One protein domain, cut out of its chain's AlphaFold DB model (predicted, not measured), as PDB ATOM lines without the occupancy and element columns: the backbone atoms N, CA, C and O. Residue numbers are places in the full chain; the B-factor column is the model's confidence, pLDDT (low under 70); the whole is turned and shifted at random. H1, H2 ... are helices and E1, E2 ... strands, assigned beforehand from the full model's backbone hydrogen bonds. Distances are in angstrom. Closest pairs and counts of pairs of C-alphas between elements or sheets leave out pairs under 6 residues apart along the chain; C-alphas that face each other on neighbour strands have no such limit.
ATOM      1  N   ILE A 179      19.258 -30.344  48.513       73.44
ATOM      2  CA  ILE A 179      18.232 -29.396  48.941       73.44
ATOM      3  C   ILE A 179      18.509 -27.950  48.522       73.44
ATOM      4  O   ILE A 179      17.608 -27.302  47.998       73.44
ATOM      5  N   VAL A 180      19.716 -27.416  48.741       76.75
ATOM      6  CA  VAL A 180      20.003 -25.982  48.515       76.75
ATOM      7  C   VAL A 180      19.835 -25.636  47.044       76.75
ATOM      8  O   VAL A 180      19.253 -24.607  46.711       76.75
ATOM      9  N   PHE A 181      20.288 -26.529  46.166       76.44
ATOM     10  CA  PHE A 181      20.097 -26.410  44.728       76.44
ATOM     11  C   PHE A 181      18.611 -26.292  44.366       76.44
ATOM     12  O   PHE A 181      18.224 -25.389  43.628       76.44
ATOM     13  N   ARG A 182      17.753 -27.133  44.955       83.88
ATOM     14  CA  ARG A 182      16.300 -27.047  44.753       83.88
ATOM     15  C   ARG A 182      15.694 -25.786  45.344       83.88
ATOM     16  O   ARG A 182      14.824 -25.197  44.720       83.88
ATOM     17  N   LEU A 183      16.143 -25.353  46.518       87.31
ATOM     18  CA  LEU A 183      15.676 -24.102  47.121       87.31
ATOM     19  C   LEU A 183      16.056 -22.897  46.249       87.31
ATOM     20  O   LEU A 183      15.212 -22.034  46.029       87.31
ATOM     21  N   ASN A 184      17.272 -22.870  45.693       84.38
ATOM     22  CA  ASN A 184      17.681 -21.863  44.709       84.38
ATOM     23  C   ASN A 184      16.800 -21.937  43.458       84.38
ATOM     24  O   ASN A 184      16.249 -20.922  43.057       84.38
ATOM     25  N   ALA A 185      16.577 -23.131  42.902       84.25
ATOM     26  CA  ALA A 185      15.722 -23.308  41.729       84.25
ATOM     27  C   ALA A 185      14.265 -22.871  41.975       84.25
ATOM     28  O   ALA A 185      13.614 -22.354  41.068       84.25
ATOM     29  N   LEU A 186      13.750 -23.050  43.196       89.62
ATOM     30  CA  LEU A 186      12.447 -22.525  43.604       89.62
ATOM     31  C   LEU A 186      12.452 -20.995  43.675       89.62
ATOM     32  O   LEU A 186      11.529 -20.374  43.156       89.62
ATOM     33  N   VAL A 187      13.477 -20.382  44.273       88.75
ATOM     34  CA  VAL A 187      13.612 -18.915  44.320       88.75
ATOM     35  C   VAL A 187      13.754 -18.333  42.911       88.75
ATOM     36  O   VAL A 187      13.056 -17.381  42.579       88.75
ATOM     37  N   ASP A 188      14.565 -18.937  42.045       85.62
ATOM     38  CA  ASP A 188      14.720 -18.525  40.645       85.62
ATOM     39  C   ASP A 188      13.401 -18.647  39.869       85.62
ATOM     40  O   ASP A 188      13.040 -17.758  39.095       85.62
ATOM     41  N   ALA A 189      12.648 -19.729  40.094       85.69
ATOM     42  CA  ALA A 189      11.327 -19.902  39.502       85.69
ATOM     43  C   ALA A 189      10.335 -18.839  39.999       85.69
ATOM     44  O   ALA A 189       9.582 -18.309  39.185       85.69
ATOM     45  N   TYR A 190      10.367 -18.484  41.288       88.75
ATOM     46  CA  TYR A 190       9.553 -17.404  41.851       88.75
ATOM     47  C   TYR A 190       9.888 -16.053  41.220       88.75
ATOM     48  O   TYR A 190       8.996 -15.370  40.722       88.75
ATOM     49  N   LEU A 191      11.174 -15.696  41.169       86.25
ATOM     50  CA  LEU A 191      11.631 -14.438  40.580       86.25
ATOM     51  C   LEU A 191      11.266 -14.338  39.092       86.25
ATOM     52  O   LEU A 191      10.812 -13.292  38.635       86.25
ATOM     53  N   ALA A 192      11.386 -15.433  38.335       82.94
ATOM     54  CA  ALA A 192      10.923 -15.473  36.950       82.94
ATOM     55  C   ALA A 192       9.394 -15.316  36.851       82.94
ATOM     56  O   ALA A 192       8.897 -14.647  35.939       82.94
ATOM     57  N   ASN A 193       8.654 -15.904  37.796       83.38
ATOM     58  CA  ASN A 193       7.197 -15.861  37.834       83.38
ATOM     59  C   ASN A 193       6.641 -14.453  38.095       83.38
ATOM     60  O   ASN A 193       5.622 -14.103  37.502       83.38
ATOM     61  N   LEU A 194       7.345 -13.619  38.875       81.12
ATOM     62  CA  LEU A 194       6.978 -12.209  39.097       81.12
ATOM     63  C   LEU A 194       6.765 -11.432  37.783       81.12
ATOM     64  O   LEU A 194       6.001 -10.475  37.759       81.12
ATOM     65  N   SER A 195       7.401 -11.868  36.687       69.81
ATOM     66  CA  SER A 195       7.266 -11.255  35.357       69.81
ATOM     67  C   SER A 195       6.404 -12.040  34.356       69.81
ATOM     68  O   SER A 195       5.939 -11.456  33.382       69.81
ATOM     69  N   LYS A 196       6.211 -13.357  34.543       66.50
ATOM     70  CA  LYS A 196       5.672 -14.263  33.500       66.50
ATOM     71  C   LYS A 196       4.406 -15.042  33.879       66.50
ATOM     72  O   LYS A 196       3.898 -15.750  33.016       66.50
ATOM     73  N   GLN A 197       3.903 -14.935  35.116       69.44
ATOM     74  CA  GLN A 197       2.667 -15.601  35.588       69.44
ATOM     75  C   GLN A 197       2.562 -17.094  35.199       69.44
ATOM     76  O   GLN A 197       1.541 -17.594  34.735       69.44
ATOM     77  N   THR A 198       3.651 -17.830  35.380       67.81
ATOM     78  CA  THR A 198       3.726 -19.280  35.218       67.81
ATOM     79  C   THR A 198       3.192 -20.029  36.452       67.81
ATOM     80  O   THR A 198       3.389 -19.567  37.576       67.81
ATOM     81  N   PRO A 199       2.600 -21.229  36.291       70.56
ATOM     82  CA  PRO A 199       2.174 -22.058  37.420       70.56
ATOM     83  C   PRO A 199       3.356 -22.401  38.336       70.56
ATOM     84  O   PRO A 199       4.382 -22.872  37.848       70.56
ATOM     85  N   MET A 200       3.211 -22.202  39.648       79.25
ATOM     86  CA  MET A 200       4.266 -22.425  40.643       79.25
ATOM     87  C   MET A 200       3.697 -23.130  41.892       79.25
ATOM     88  O   MET A 200       2.518 -22.939  42.191       79.25
ATOM     89  N   PRO A 201       4.491 -23.933  42.632       82.50
ATOM     90  CA  PRO A 201       4.070 -24.487  43.917       82.50
ATOM     91  C   PRO A 201       3.668 -23.392  44.905       82.50
ATOM     92  O   PRO A 201       4.383 -22.398  45.057       82.50
ATOM     93  N   ASP A 202       2.554 -23.602  45.603       79.69
ATOM     94  CA  ASP A 202       2.066 -22.679  46.624       79.69
ATOM     95  C   ASP A 202       2.898 -22.806  47.908       79.69
ATOM     96  O   ASP A 202       2.643 -23.636  48.781       79.69
ATOM     97  N   LEU A 203       3.966 -22.012  47.969       82.12
ATOM     98  CA  LEU A 203       4.910 -21.969  49.082       82.12
ATOM     99  C   LEU A 203       4.828 -20.659  49.877       82.12
ATOM    100  O   LEU A 203       5.710 -20.410  50.699       82.12
ATOM    101  N   ASN A 204       3.802 -19.826  49.668       82.94
ATOM    102  CA  ASN A 204       3.648 -18.532  50.350       82.94
ATOM    103  C   ASN A 204       4.931 -17.677  50.319       82.94
ATOM    104  O   ASN A 204       5.446 -17.262  51.362       82.94
ATOM    105  N   PHE A 205       5.490 -17.468  49.126       88.00
ATOM    106  CA  PHE A 205       6.656 -16.606  48.954       88.00
ATOM    107  C   PHE A 205       6.312 -15.145  49.244       88.00
ATOM    108  O   PHE A 205       5.299 -14.624  48.779       88.00
ATOM    109  N   THR A 206       7.211 -14.468  49.943       88.69
ATOM    110  CA  THR A 206       7.224 -13.017  50.127       88.69
ATOM    111  C   THR A 206       8.587 -12.477  49.717       88.69
ATOM    112  O   THR A 206       9.579 -13.209  49.735       88.69
ATOM    113  N   HIS A 207       8.661 -11.204  49.337       92.06
ATOM    114  CA  HIS A 207       9.930 -10.565  49.019       92.06
ATOM    115  C   HIS A 207       9.974  -9.119  49.504       92.06
ATOM    116  O   HIS A 207       8.936  -8.501  49.731       92.06
ATOM    117  N   THR A 208      11.183  -8.600  49.678       90.06
ATOM    118  CA  THR A 208      11.446  -7.196  49.999       90.06
ATOM    119  C   THR A 208      12.196  -6.542  48.849       90.06
ATOM    120  O   THR A 208      12.933  -7.211  48.119       90.06
ATOM    121  N   LEU A 209      11.990  -5.239  48.675       87.31
ATOM    122  CA  LEU A 209      12.693  -4.438  47.679       87.31
ATOM    123  C   LEU A 209      13.800  -3.615  48.344       87.31
ATOM    124  O   LEU A 209      13.713  -3.288  49.530       87.31
ATOM    125  N   ASP A 210      14.851  -3.313  47.593       81.81
ATOM    126  CA  ASP A 210      15.845  -2.315  47.975       81.81
ATOM    127  C   ASP A 210      15.433  -0.898  47.542       81.81
ATOM    128  O   ASP A 210      14.355  -0.669  46.989       81.81
ATOM    129  N   GLU A 211      16.319   0.065  47.795       80.56
ATOM    130  CA  GLU A 211      16.137   1.479  47.442       80.56
ATOM    131  C   GLU A 211      15.996   1.713  45.927       80.56
ATOM    132  O   GLU A 211      15.497   2.755  45.507       80.56
ATOM    133  N   PHE A 212      16.382   0.737  45.099       79.69
ATOM    134  CA  PHE A 212      16.290   0.780  43.641       79.69
ATOM    135  C   PHE A 212      15.084  -0.001  43.097       79.69
ATOM    136  O   PHE A 212      15.002  -0.249  41.892       79.69
ATOM    137  N   CYS A 213      14.139  -0.386  43.964       78.12
ATOM    138  CA  CYS A 213      12.979  -1.215  43.628       78.12
ATOM    139  C   CYS A 213      13.355  -2.578  43.019       78.12
ATOM    140  O   CYS A 213      12.583  -3.157  42.249       78.12
ATOM    141  N   THR A 214      14.529  -3.109  43.355       82.06
ATOM    142  CA  THR A 214      14.951  -4.454  42.964       82.06
ATOM    143  C   THR A 214      14.748  -5.423  44.122       82.06
ATOM    144  O   THR A 214      14.800  -5.044  45.291       82.06
ATOM    145  N   VAL A 215      14.463  -6.693  43.820       84.44
ATOM    146  CA  VAL A 215      14.204  -7.693  44.866       84.44
ATOM    147  C   VAL A 215      15.473  -7.933  45.676       84.44
ATOM    148  O   VAL A 215      16.431  -8.490  45.149       84.44
ATOM    149  N   LYS A 216      15.467  -7.548  46.952       86.06
ATOM    150  CA  LYS A 216      16.597  -7.678  47.878       86.06
ATOM    151  C   LYS A 216      16.607  -9.029  48.580       86.06
ATOM    152  O   LYS A 216      17.645  -9.673  48.693       86.06
ATOM    153  N   GLU A 217      15.450  -9.470  49.063       89.12
ATOM    154  CA  GLU A 217      15.316 -10.746  49.764       89.12
ATOM    155  C   GLU A 217      14.030 -11.455  49.364       89.12
ATOM    156  O   GLU A 217      12.998 -10.821  49.168       89.12
ATOM    157  N   VAL A 218      14.085 -12.783  49.293       91.44
ATOM    158  CA  VAL A 218      12.925 -13.659  49.108       91.44
ATOM    159  C   VAL A 218      12.814 -14.569  50.324       91.44
ATOM    160  O   VAL A 218      13.801 -15.176  50.738       91.44
ATOM    161  N   SER A 219      11.623 -14.703  50.898       90.69
ATOM    162  CA  SER A 219      11.381 -15.586  52.036       90.69
ATOM    163  C   SER A 219      10.126 -16.430  51.859       90.69
ATOM    164  O   SER A 219       9.194 -16.042  51.164       90.69
ATOM    165  N   PHE A 220      10.102 -17.606  52.477       91.94
ATOM    166  CA  PHE A 220       8.930 -18.478  52.489       91.94
ATOM    167  C   PHE A 220       8.892 -19.335  53.752       91.94
ATOM    168  O   PHE A 220       9.927 -19.670  54.342       91.94
ATOM    169  N   VAL A 221       7.680 -19.694  54.181       87.50
ATOM    170  CA  VAL A 221       7.432 -20.440  55.422       87.50
ATOM    171  C   VAL A 221       6.603 -21.679  55.131       87.50
ATOM    172  O   VAL A 221       5.405 -21.575  54.892       87.50
ATOM    173  N   ASN A 222       7.218 -22.860  55.220       88.12
ATOM    174  CA  ASN A 222       6.567 -24.106  54.811       88.12
ATOM    175  C   ASN A 222       6.830 -25.272  55.764       88.12
ATOM    176  O   ASN A 222       7.837 -25.322  56.479       88.12
ATOM    177  N   LYS A 223       5.899 -26.231  55.768       90.00
ATOM    178  CA  LYS A 223       6.093 -27.560  56.375       90.00
ATOM    179  C   LYS A 223       6.791 -28.483  55.372       90.00
ATOM    180  O   LYS A 223       6.768 -28.253  54.167       90.00
ATOM    181  N   ALA A 224       7.375 -29.571  55.874       88.25
ATOM    182  CA  ALA A 224       8.102 -30.537  55.044       88.25
ATOM    183  C   ALA A 224       7.258 -31.114  53.892       88.25
ATOM    184  O   ALA A 224       7.801 -31.414  52.839       88.25
ATOM    185  N   LYS A 225       5.938 -31.250  54.075       89.75
ATOM    186  CA  LYS A 225       5.039 -31.733  53.019       89.75
ATOM    187  C   LYS A 225       5.009 -30.788  51.811       89.75
ATOM    188  O   LYS A 225       5.271 -31.236  50.708       89.75
ATOM    189  N   ASP A 226       4.756 -29.500  52.029       90.56
ATOM    190  CA  ASP A 226       4.633 -28.531  50.928       90.56
ATOM    191  C   ASP A 226       5.965 -28.394  50.178       90.56
ATOM    192  O   ASP A 226       6.009 -28.287  48.956       90.56
ATOM    193  N   LEU A 227       7.075 -28.485  50.915       90.00
ATOM    194  CA  LEU A 227       8.411 -28.473  50.334       90.00
ATOM    195  C   LEU A 227       8.686 -29.722  49.475       90.00
ATOM    196  O   LEU A 227       9.300 -29.614  48.417       90.00
ATOM    197  N   LEU A 228       8.204 -30.894  49.902       90.00
ATOM    198  CA  LEU A 228       8.285 -32.123  49.113       90.00
ATOM    199  C   LEU A 228       7.492 -31.998  47.806       90.00
ATOM    200  O   LEU A 228       8.003 -32.339  46.740       90.00
ATOM    201  N   ASP A 229       6.269 -31.471  47.887       91.31
ATOM    202  CA  ASP A 229       5.405 -31.253  46.725       91.31
ATOM    203  C   ASP A 229       6.057 -30.272  45.732       91.31
ATOM    204  O   ASP A 229       6.057 -30.506  44.520       91.31
ATOM    205  N   ALA A 230       6.720 -29.229  46.236       91.44
ATOM    206  CA  ALA A 230       7.473 -28.288  45.414       91.44
ATOM    207  C   ALA A 230       8.706 -28.908  44.733       91.44
ATOM    208  O   ALA A 230       9.016 -28.568  43.590       91.44
ATOM    209  N   PHE A 231       9.401 -29.847  45.378       89.94
ATOM    210  CA  PHE A 231      10.507 -30.570  44.738       89.94
ATOM    211  C   PHE A 231      10.031 -31.554  43.677       89.94
ATOM    212  O   PHE A 231      10.649 -31.647  42.619       89.94
ATOM    213  N   ASN A 232       8.901 -32.221  43.902       89.94
ATOM    214  CA  ASN A 232       8.265 -33.036  42.868       89.94
ATOM    215  C   ASN A 232       7.844 -32.178  41.664       89.94
ATOM    216  O   ASN A 232       7.989 -32.598  40.514       89.94
ATOM    217  N   TRP A 233       7.378 -30.950  41.907       92.06
ATOM    218  CA  TRP A 233       7.098 -29.996  40.838       92.06
ATOM    219  C   TRP A 233       8.362 -29.615  40.054       92.06
ATOM    220  O   TRP A 233       8.337 -29.640  38.823       92.06
ATOM    221  N   LEU A 234       9.484 -29.334  40.729       87.25
ATOM    222  CA  LEU A 234      10.765 -29.081  40.058       87.25
ATOM    223  C   LEU A 234      11.222 -30.274  39.211       87.25
ATOM    224  O   LEU A 234      11.682 -30.081  38.085       87.25
ATOM    225  N   GLN A 235      11.043 -31.499  39.701       86.88
ATOM    226  CA  GLN A 235      11.343 -32.702  38.927       86.88
ATOM    227  C   GLN A 235      10.499 -32.773  37.657       86.88
ATOM    228  O   GLN A 235      11.035 -32.987  36.572       86.88
ATOM    229  N   LYS A 236       9.193 -32.522  37.773       88.88
ATOM    230  CA  LYS A 236       8.254 -32.582  36.649       88.88
ATOM    231  C   LYS A 236       8.469 -31.473  35.613       88.88
ATOM    232  O   LYS A 236       8.324 -31.727  34.423       88.88
ATOM    233  N   HIS A 237       8.774 -30.249  36.046       85.69
ATOM    234  CA  HIS A 237       8.760 -29.062  35.177       85.69
ATOM    235  C   HIS A 237      10.143 -28.502  34.830       85.69
ATOM    236  O   HIS A 237      10.261 -27.728  33.882       85.69
ATOM    237  N   LYS A 238      11.182 -28.850  35.594       79.62
ATOM    238  CA  LYS A 238      12.556 -28.346  35.419       79.62
ATOM    239  C   LYS A 238      13.594 -29.460  35.260       79.62
ATOM    240  O   LYS A 238      14.765 -29.148  35.086       79.62
ATOM    241  N   GLY A 239      13.193 -30.735  35.325       77.75
ATOM    242  CA  GLY A 239      14.105 -31.880  35.210       77.75
ATOM    243  C   GLY A 239      15.050 -32.045  36.404       77.75
ATOM    244  O   GLY A 239      16.019 -32.792  36.324       77.75
ATOM    245  N   ILE A 240      14.782 -31.356  37.516       78.56
ATOM    246  CA  ILE A 240      15.591 -31.447  38.731       78.56
ATOM    247  C   ILE A 240      15.055 -32.613  39.558       78.56
ATOM    248  O   ILE A 240      14.033 -32.461  40.222       78.56
ATOM    249  N   THR A 241      15.723 -33.769  39.509       77.94
ATOM    250  CA  THR A 241      15.389 -34.992  40.276       77.94
ATOM    251  C   THR A 241      15.022 -34.669  41.725       77.94
ATOM    252  O   THR A 241      15.528 -33.688  42.239       77.94
ATOM    253  N   ASN A 242      14.184 -35.443  42.418       81.12
ATOM    254  CA  ASN A 242      13.964 -35.301  43.865       81.12
ATOM    255  C   ASN A 242      14.414 -36.586  44.601       81.12
ATOM    256  O   ASN A 242      13.815 -37.636  44.378       81.12
ATOM    257  N   PRO A 243      15.430 -36.542  45.486       75.31
ATOM    258  CA  PRO A 243      15.918 -37.714  46.217       75.31
ATOM    259  C   PRO A 243      15.043 -38.046  47.431       75.31
ATOM    260  O   PRO A 243      15.169 -39.120  48.019       75.31
ATOM    261  N   TYR A 244      14.188 -37.116  47.866       80.25
ATOM    262  CA  TYR A 244      13.356 -37.292  49.045       80.25
ATOM    263  C   TYR A 244      12.083 -38.022  48.637       80.25
ATOM    264  O   TYR A 244      11.190 -37.444  48.028       80.25
ATOM    265  N   THR A 245      11.987 -39.297  48.997       77.62
ATOM    266  CA  THR A 245      10.831 -40.136  48.654       77.62
ATOM    267  C   THR A 245       9.650 -39.928  49.600       77.62
ATOM    268  O   THR A 245       8.507 -40.159  49.221       77.62
ATOM    269  N   THR A 246       9.895 -39.477  50.838       84.50
ATOM    270  CA  THR A 246       8.845 -39.294  51.853       84.50
ATOM    271  C   THR A 246       8.982 -37.987  52.634       84.50
ATOM    272  O   THR A 246      10.069 -37.420  52.795       84.50
ATOM    273  N   VAL A 247       7.869 -37.539  53.226       84.69
ATOM    274  CA  VAL A 247       7.857 -36.378  54.133       84.69
ATOM    275  C   VAL A 247       8.778 -36.610  55.332       84.69
ATOM    276  O   VAL A 247       9.442 -35.679  55.774       84.69
ATOM    277  N   ASN A 248       8.876 -37.846  55.832       82.25
ATOM    278  CA  ASN A 248       9.720 -38.182  56.978       82.25
ATOM    279  C   ASN A 248      11.210 -38.069  56.648       82.25
ATOM    280  O   ASN A 248      11.964 -37.516  57.447       82.25
ATOM    281  N   THR A 249      11.628 -38.527  55.463       77.94
ATOM    282  CA  THR A 249      13.018 -38.380  55.004       77.94
ATOM    283  C   THR A 249      13.411 -36.909  54.873       77.94
ATOM    284  O   THR A 249      14.479 -36.512  55.339       77.94
ATOM    285  N   LEU A 250      12.510 -36.071  54.349       81.44
ATOM    286  CA  LEU A 250      12.736 -34.632  54.228       81.44
ATOM    287  C   LEU A 250      12.698 -33.915  55.591       81.44
ATOM    288  O   LEU A 250      13.563 -33.097  55.892       81.44
ATOM    289  N   ALA A 251      11.738 -34.248  56.457       77.81
ATOM    290  CA  ALA A 251      11.595 -33.660  57.790       77.81
ATOM    291  C   ALA A 251      12.768 -34.009  58.722       77.81
ATOM    292  O   ALA A 251      13.242 -33.150  59.467       77.81
ATOM    293  N   ALA A 252      13.265 -35.250  58.671       69.81
ATOM    294  CA  ALA A 252      14.464 -35.654  59.398       69.81
ATOM    295  C   ALA A 252      15.700 -34.879  58.905       69.81
ATOM    296  O   ALA A 252      16.484 -34.398  59.728       69.81
ATOM    297  N   GLY A 253      15.818 -34.691  57.583       67.06
ATOM    298  CA  GLY A 253      16.843 -33.856  56.958       67.06
ATOM    299  C   GLY A 253      16.786 -32.398  57.423       67.06
ATOM    300  O   GLY A 253      17.795 -31.855  57.872       67.06
ATOM    301  N   LEU A 254      15.590 -31.798  57.441       70.06
ATOM    302  CA  LEU A 254      15.346 -30.423  57.899       70.06
ATOM    303  C   LEU A 254      15.861 -30.146  59.321       70.06
ATOM    304  O   LEU A 254      16.277 -29.028  59.626       70.06
ATOM    305  N   ILE A 255      15.826 -31.152  60.201       64.50
ATOM    306  CA  ILE A 255      16.219 -31.027  61.612       64.50
ATOM    307  C   ILE A 255      17.704 -31.356  61.829       64.50
ATOM    308  O   ILE A 255      18.357 -30.688  62.631       64.50
ATOM    309  N   ARG A 256      18.244 -32.386  61.159       61.28
ATOM    310  CA  ARG A 256      19.608 -32.897  61.411       61.28
ATOM    311  C   ARG A 256      20.672 -32.307  60.489       61.28
ATOM    312  O   ARG A 256      21.774 -32.008  60.949       61.28
ATOM    313  N   THR A 257      20.348 -32.166  59.210       59.59
ATOM    314  CA  THR A 257      21.313 -31.877  58.141       59.59
ATOM    315  C   THR A 257      21.130 -30.468  57.592       59.59
ATOM    316  O   THR A 257      22.106 -29.761  57.422       59.59
ATOM    317  N   PHE A 258      19.907 -29.953  57.458       65.56
ATOM    318  CA  PHE A 258      19.687 -28.716  56.693       65.56
ATOM    319  C   PHE A 258      20.172 -27.459  57.398       65.56
ATOM    320  O   PHE A 258      20.636 -26.540  56.737       65.56
ATOM    321  N   LYS A 259      20.153 -27.409  58.734       62.94
ATOM    322  CA  LYS A 259      20.840 -26.318  59.441       62.94
ATOM    323  C   LYS A 259      22.347 -26.333  59.143       62.94
ATOM    324  O   LYS A 259      22.966 -25.283  59.149       62.94
ATOM    325  N   LYS A 260      22.935 -27.498  58.861       59.03
ATOM    326  CA  LYS A 260      24.342 -27.650  58.464       59.03
ATOM    327  C   LYS A 260      24.578 -27.507  56.957       59.03
ATOM    328  O   LYS A 260      25.732 -27.347  56.596       59.03
ATOM    329  N   SER A 261      23.541 -27.550  56.117       60.88
ATOM    330  CA  SER A 261      23.667 -27.478  54.649       60.88
ATOM    331  C   SER A 261      23.169 -26.144  54.067       60.88
ATOM    332  O   SER A 261      23.756 -25.650  53.122       60.88
ATOM    333  N   ILE A 262      22.141 -25.514  54.657       63.19
ATOM    334  CA  ILE A 262      21.542 -24.239  54.206       63.19
ATOM    335  C   ILE A 262      22.195 -23.025  54.862       63.19
ATOM    336  O   ILE A 262      22.559 -22.081  54.172       63.19
ATOM    337  N   VAL A 263      22.327 -23.033  56.195       60.16
ATOM    338  CA  VAL A 263      22.951 -21.919  56.933       60.16
ATOM    339  C   VAL A 263      24.335 -21.602  56.380       60.16
ATOM    340  O   VAL A 263      24.652 -20.425  56.289       60.16
ATOM    341  N   PRO A 264      25.158 -22.589  55.980       54.94
ATOM    342  CA  PRO A 264      26.432 -22.288  55.368       54.94
ATOM    343  C   PRO A 264      26.422 -21.880  53.887       54.94
ATOM    344  O   PRO A 264      27.448 -21.937  53.225       54.94
ATOM    345  N   VAL A 265      25.299 -21.481  53.306       62.09
ATOM    346  CA  VAL A 265      25.296 -21.003  51.919       62.09
ATOM    347  C   VAL A 265      25.161 -19.486  51.939       62.09
ATOM    348  O   VAL A 265      24.194 -18.991  52.521       62.09
ATOM    349  N   PRO A 266      26.072 -18.731  51.291       63.25
ATOM    350  CA  PRO A 266      25.994 -17.274  51.247       63.25
ATOM    351  C   PRO A 266      24.599 -16.779  50.845       63.25
ATOM    352  O   PRO A 266      24.008 -17.241  49.860       63.25
ATOM    353  N   GLY A 267      24.053 -15.855  51.632       74.50
ATOM    354  CA  GLY A 267      22.725 -15.275  51.437       74.50
ATOM    355  C   GLY A 267      21.549 -16.142  51.900       74.50
ATOM    356  O   GLY A 267      20.432 -15.653  51.857       74.50
ATOM    357  N   TRP A 268      21.736 -17.392  52.341       83.31
ATOM    358  CA  TRP A 268      20.643 -18.183  52.924       83.31
ATOM    359  C   TRP A 268      20.588 -18.058  54.450       83.31
ATOM    360  O   TRP A 268      21.574 -18.251  55.156       83.31
ATOM    361  N   GLN A 269      19.386 -17.839  54.977       84.00
ATOM    362  CA  GLN A 269      19.059 -17.978  56.391       84.00
ATOM    363  C   GLN A 269      17.964 -19.031  56.569       84.00
ATOM    364  O   GLN A 269      17.027 -19.134  55.773       84.00
ATOM    365  N   PHE A 270      18.071 -19.818  57.641       86.56
ATOM    366  CA  PHE A 270      17.123 -20.884  57.952       86.56
ATOM    367  C   PHE A 270      16.717 -20.849  59.423       86.56
ATOM    368  O   PHE A 270      17.563 -20.943  60.315       86.56
ATOM    369  N   GLN A 271      15.409 -20.784  59.677       85.44
ATOM    370  CA  GLN A 271      14.842 -20.881  61.019       85.44
ATOM    371  C   GLN A 271      13.946 -22.114  61.109       85.44
ATOM    372  O   GLN A 271      12.917 -22.230  60.435       85.44
ATOM    373  N   SER A 272      14.332 -23.061  61.960       87.06
ATOM    374  CA  SER A 272      13.592 -24.306  62.136       87.06
ATOM    375  C   SER A 272      12.474 -24.176  63.166       87.06
ATOM    376  O   SER A 272      12.713 -23.628  64.237       87.06
ATOM    377  N   ARG A 273      11.320 -24.807  62.905       85.69
ATOM    378  CA  ARG A 273      10.202 -24.938  63.862       85.69
ATOM    379  C   ARG A 273       9.699 -23.593  64.408       85.69
ATOM    380  O   ARG A 273       9.425 -23.471  65.595       85.69
ATOM    381  N   ILE A 274       9.547 -22.597  63.537       88.94
ATOM    382  CA  ILE A 274       9.090 -21.252  63.926       88.94
ATOM    383  C   ILE A 274       7.621 -21.214  64.373       88.94
ATOM    384  O   ILE A 274       7.211 -20.312  65.093       88.94
ATOM    385  N   LYS A 275       6.817 -22.190  63.938       87.88
ATOM    386  CA  LYS A 275       5.411 -22.358  64.325       87.88
ATOM    387  C   LYS A 275       5.022 -23.829  64.231       87.88
ATOM    388  O   LYS A 275       5.536 -24.559  63.381       87.88
ATOM    389  N   LYS A 276       4.072 -24.250  65.068       87.88
ATOM    390  CA  LYS A 276       3.412 -25.555  64.980       87.88
ATOM    391  C   LYS A 276       1.930 -25.359  64.671       87.88
ATOM    392  O   LYS A 276       1.269 -24.559  65.322       87.88
ATOM    393  N   SER A 277       1.408 -26.073  63.678       86.94
ATOM    394  CA  SER A 277      -0.023 -26.062  63.352       86.94
ATOM    395  C   SER A 277      -0.455 -27.422  62.821       86.94
ATOM    396  O   SER A 277       0.250 -28.016  62.005       86.94
ATOM    397  N   ARG A 278      -1.594 -27.931  63.311       85.25
ATOM    398  CA  ARG A 278      -2.156 -29.246  62.942       85.25
ATOM    399  C   ARG A 278      -1.119 -30.386  62.972       85.25
ATOM    400  O   ARG A 278      -1.085 -31.224  62.083       85.25
ATOM    401  N   GLY A 279      -0.224 -30.378  63.964       82.19
ATOM    402  CA  GLY A 279       0.826 -31.395  64.123       82.19
ATOM    403  C   GLY A 279       2.091 -31.194  63.276       82.19
ATOM    404  O   GLY A 279       3.085 -31.869  63.528       82.19
ATOM    405  N   TYR A 280       2.115 -30.233  62.348       84.56
ATOM    406  CA  TYR A 280       3.272 -29.955  61.493       84.56
ATOM    407  C   TYR A 280       4.108 -28.786  62.013       84.56
ATOM    408  O   TYR A 280       3.571 -27.780  62.481       84.56
ATOM    409  N   ASN A 281       5.430 -28.916  61.889       87.62
ATOM    410  CA  ASN A 281       6.366 -27.823  62.126       87.62
ATOM    411  C   ASN A 281       6.563 -27.021  60.837       87.62
ATOM    412  O   ASN A 281       6.762 -27.600  59.770       87.62
ATOM    413  N   PHE A 282       6.548 -25.700  60.968       89.38
ATOM    414  CA  PHE A 282       6.847 -24.765  59.893       89.38
ATOM    415  C   PHE A 282       8.278 -24.260  60.029       89.38
ATOM    416  O   PHE A 282       8.773 -24.023  61.135       89.38
ATOM    417  N   HIS A 283       8.936 -24.100  58.891       89.31
ATOM    418  CA  HIS A 283      10.318 -23.664  58.788       89.31
ATOM    419  C   HIS A 283      10.380 -22.446  57.871       89.31
ATOM    420  O   HIS A 283       9.695 -22.424  56.850       89.31
ATOM    421  N   ARG A 284      11.175 -21.442  58.245       90.06
ATOM    422  CA  ARG A 284      11.407 -20.252  57.422       90.06
ATOM    423  C   ARG A 284      12.713 -20.400  56.669       90.06
ATOM    424  O   ARG A 284      13.734 -20.744  57.269       90.06
ATOM    425  N   PHE A 285      12.658 -20.078  55.389       91.00
ATOM    426  CA  PHE A 285      13.808 -19.969  54.513       91.00
ATOM    427  C   PHE A 285      13.837 -18.545  53.971       91.00
ATOM    428  O   PHE A 285      12.813 -18.060  53.495       91.00
ATOM    429  N   THR A 286      14.987 -17.888  54.061       89.50
ATOM    430  CA  THR A 286      15.196 -16.540  53.526       89.50
ATOM    431  C   THR A 286      16.444 -16.554  52.661       89.50
ATOM    432  O   THR A 286      17.469 -17.079  53.091       89.50
ATOM    433  N   LYS A 287      16.358 -15.987  51.459       89.38
ATOM    434  CA  LYS A 287      17.465 -15.832  50.525       89.38
ATOM    435  C   LYS A 287      17.654 -14.358  50.186       89.38
ATOM    436  O   LYS A 287      16.781 -13.758  49.566       89.38
ATOM    437  N   THR A 288      18.801 -13.802  50.551       87.25
ATOM    438  CA  THR A 288      19.283 -12.517  50.044       87.25
ATOM    439  C   THR A 288      19.718 -12.686  48.588       87.25
ATOM    440  O   THR A 288      20.422 -13.645  48.244       87.25
ATOM    441  N   ILE A 289      19.261 -11.774  47.736       82.31
ATOM    442  CA  ILE A 289      19.562 -11.718  46.310       82.31
ATOM    443  C   ILE A 289      20.671 -10.690  46.114       82.31
ATOM    444  O   ILE A 289      20.525  -9.531  46.490       82.31
TER     445      ILE A 289
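What this domain is: This is residues 179 to 289 of the 310 residues of a protein of Desulfobacula toluolica (strain DSM 7467 / Tol2) (UniProt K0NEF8). A twisted sheet of four strands has helices H1 and H3 over one face, while its other face is bare. H2 sits between H1 and H3, begins at the sheet and runs away from it, and the short H4 grazes the sheet near the far end of H3. The printed part has 111 residues, with four named helices and four named strands in the order H1, E1, E2, H2, H3, H4, E3, E4. The sheet's order is E1, E2, E4, E3, all antiparallel, and the class is mixed, helices and strands. The whole is compact, with a radius of gyration of the C-alphas of 13.8 A and spans of 41 by 28 by 28 A.

Where its parts are: H1, residues 179 to 196, begins at C-alpha 179 at (18.232, -29.396, 48.941) and is 25.0 A long. E1 is residues 206 to 209, and E2, residues 215 to 223, is 24.4 A long. H2, residues 224 to 238, begins at C-alpha 224 at (8.102, -30.537, 55.044) and is 20.2 A long. H3 is residues 247 to 256, 14.3 A, and H4 is residues 258 to 261. E3, residues 268 to 277, is 24.5 A long, and E4, residues 280 to 288, is 26.3 A long and ends at C-alpha 288 at (19.283, -12.517, 50.044).

How they stand to each other: E1 and E2 form a hairpin, with N 208 and O 217 2.9 A apart. E2 and E4 are antiparallel at 166 degrees, with N 220 and O 285 2.9 A apart. E3 and E4 form a hairpin, with N 271 and O 284 2.9 A apart. H1 is on the sheet at a height of 10.4 A, over E1, E2 and E4, and runs across the strands, at 66 degrees to E1 on the local plane. H3 is on the same face at a height of 10.0 A, over E2 and only just over E4, with 3 of its C-alphas falling there. H2 only grazes the sheet, with residues 224 to 228. With residues 230 to 234 alone, H2 touches residues 182 to 186 of H1; the closest C-alphas, of Arg 182 and Phe 231, are 6.8 A apart. H2 touches H3 with residues 224 to 228 alone, the closest C-alphas being those of Ala 224 and Ala 251, 5.4 A apart. H4 only grazes the sheet and meets H3 only through their link. H1 and H3 are apart. Every O i to N i+4 pair is within hydrogen-bond range in H2 and H3, and 13 of 14 are in H1; H4 is too short for such a pair.

The domain as a whole: The two C-alphas farthest apart, of Glu 211 and Thr 245, are 42.0 A apart. The printed part has no cut, and no link is long. Residues 192 to 197, of which 192 to 196 belong to H1, stand free. The mean pLDDT of the printed part is 81.4, and it is under 70 at residues 195 to 198, 252 to 253 and 255 to 266.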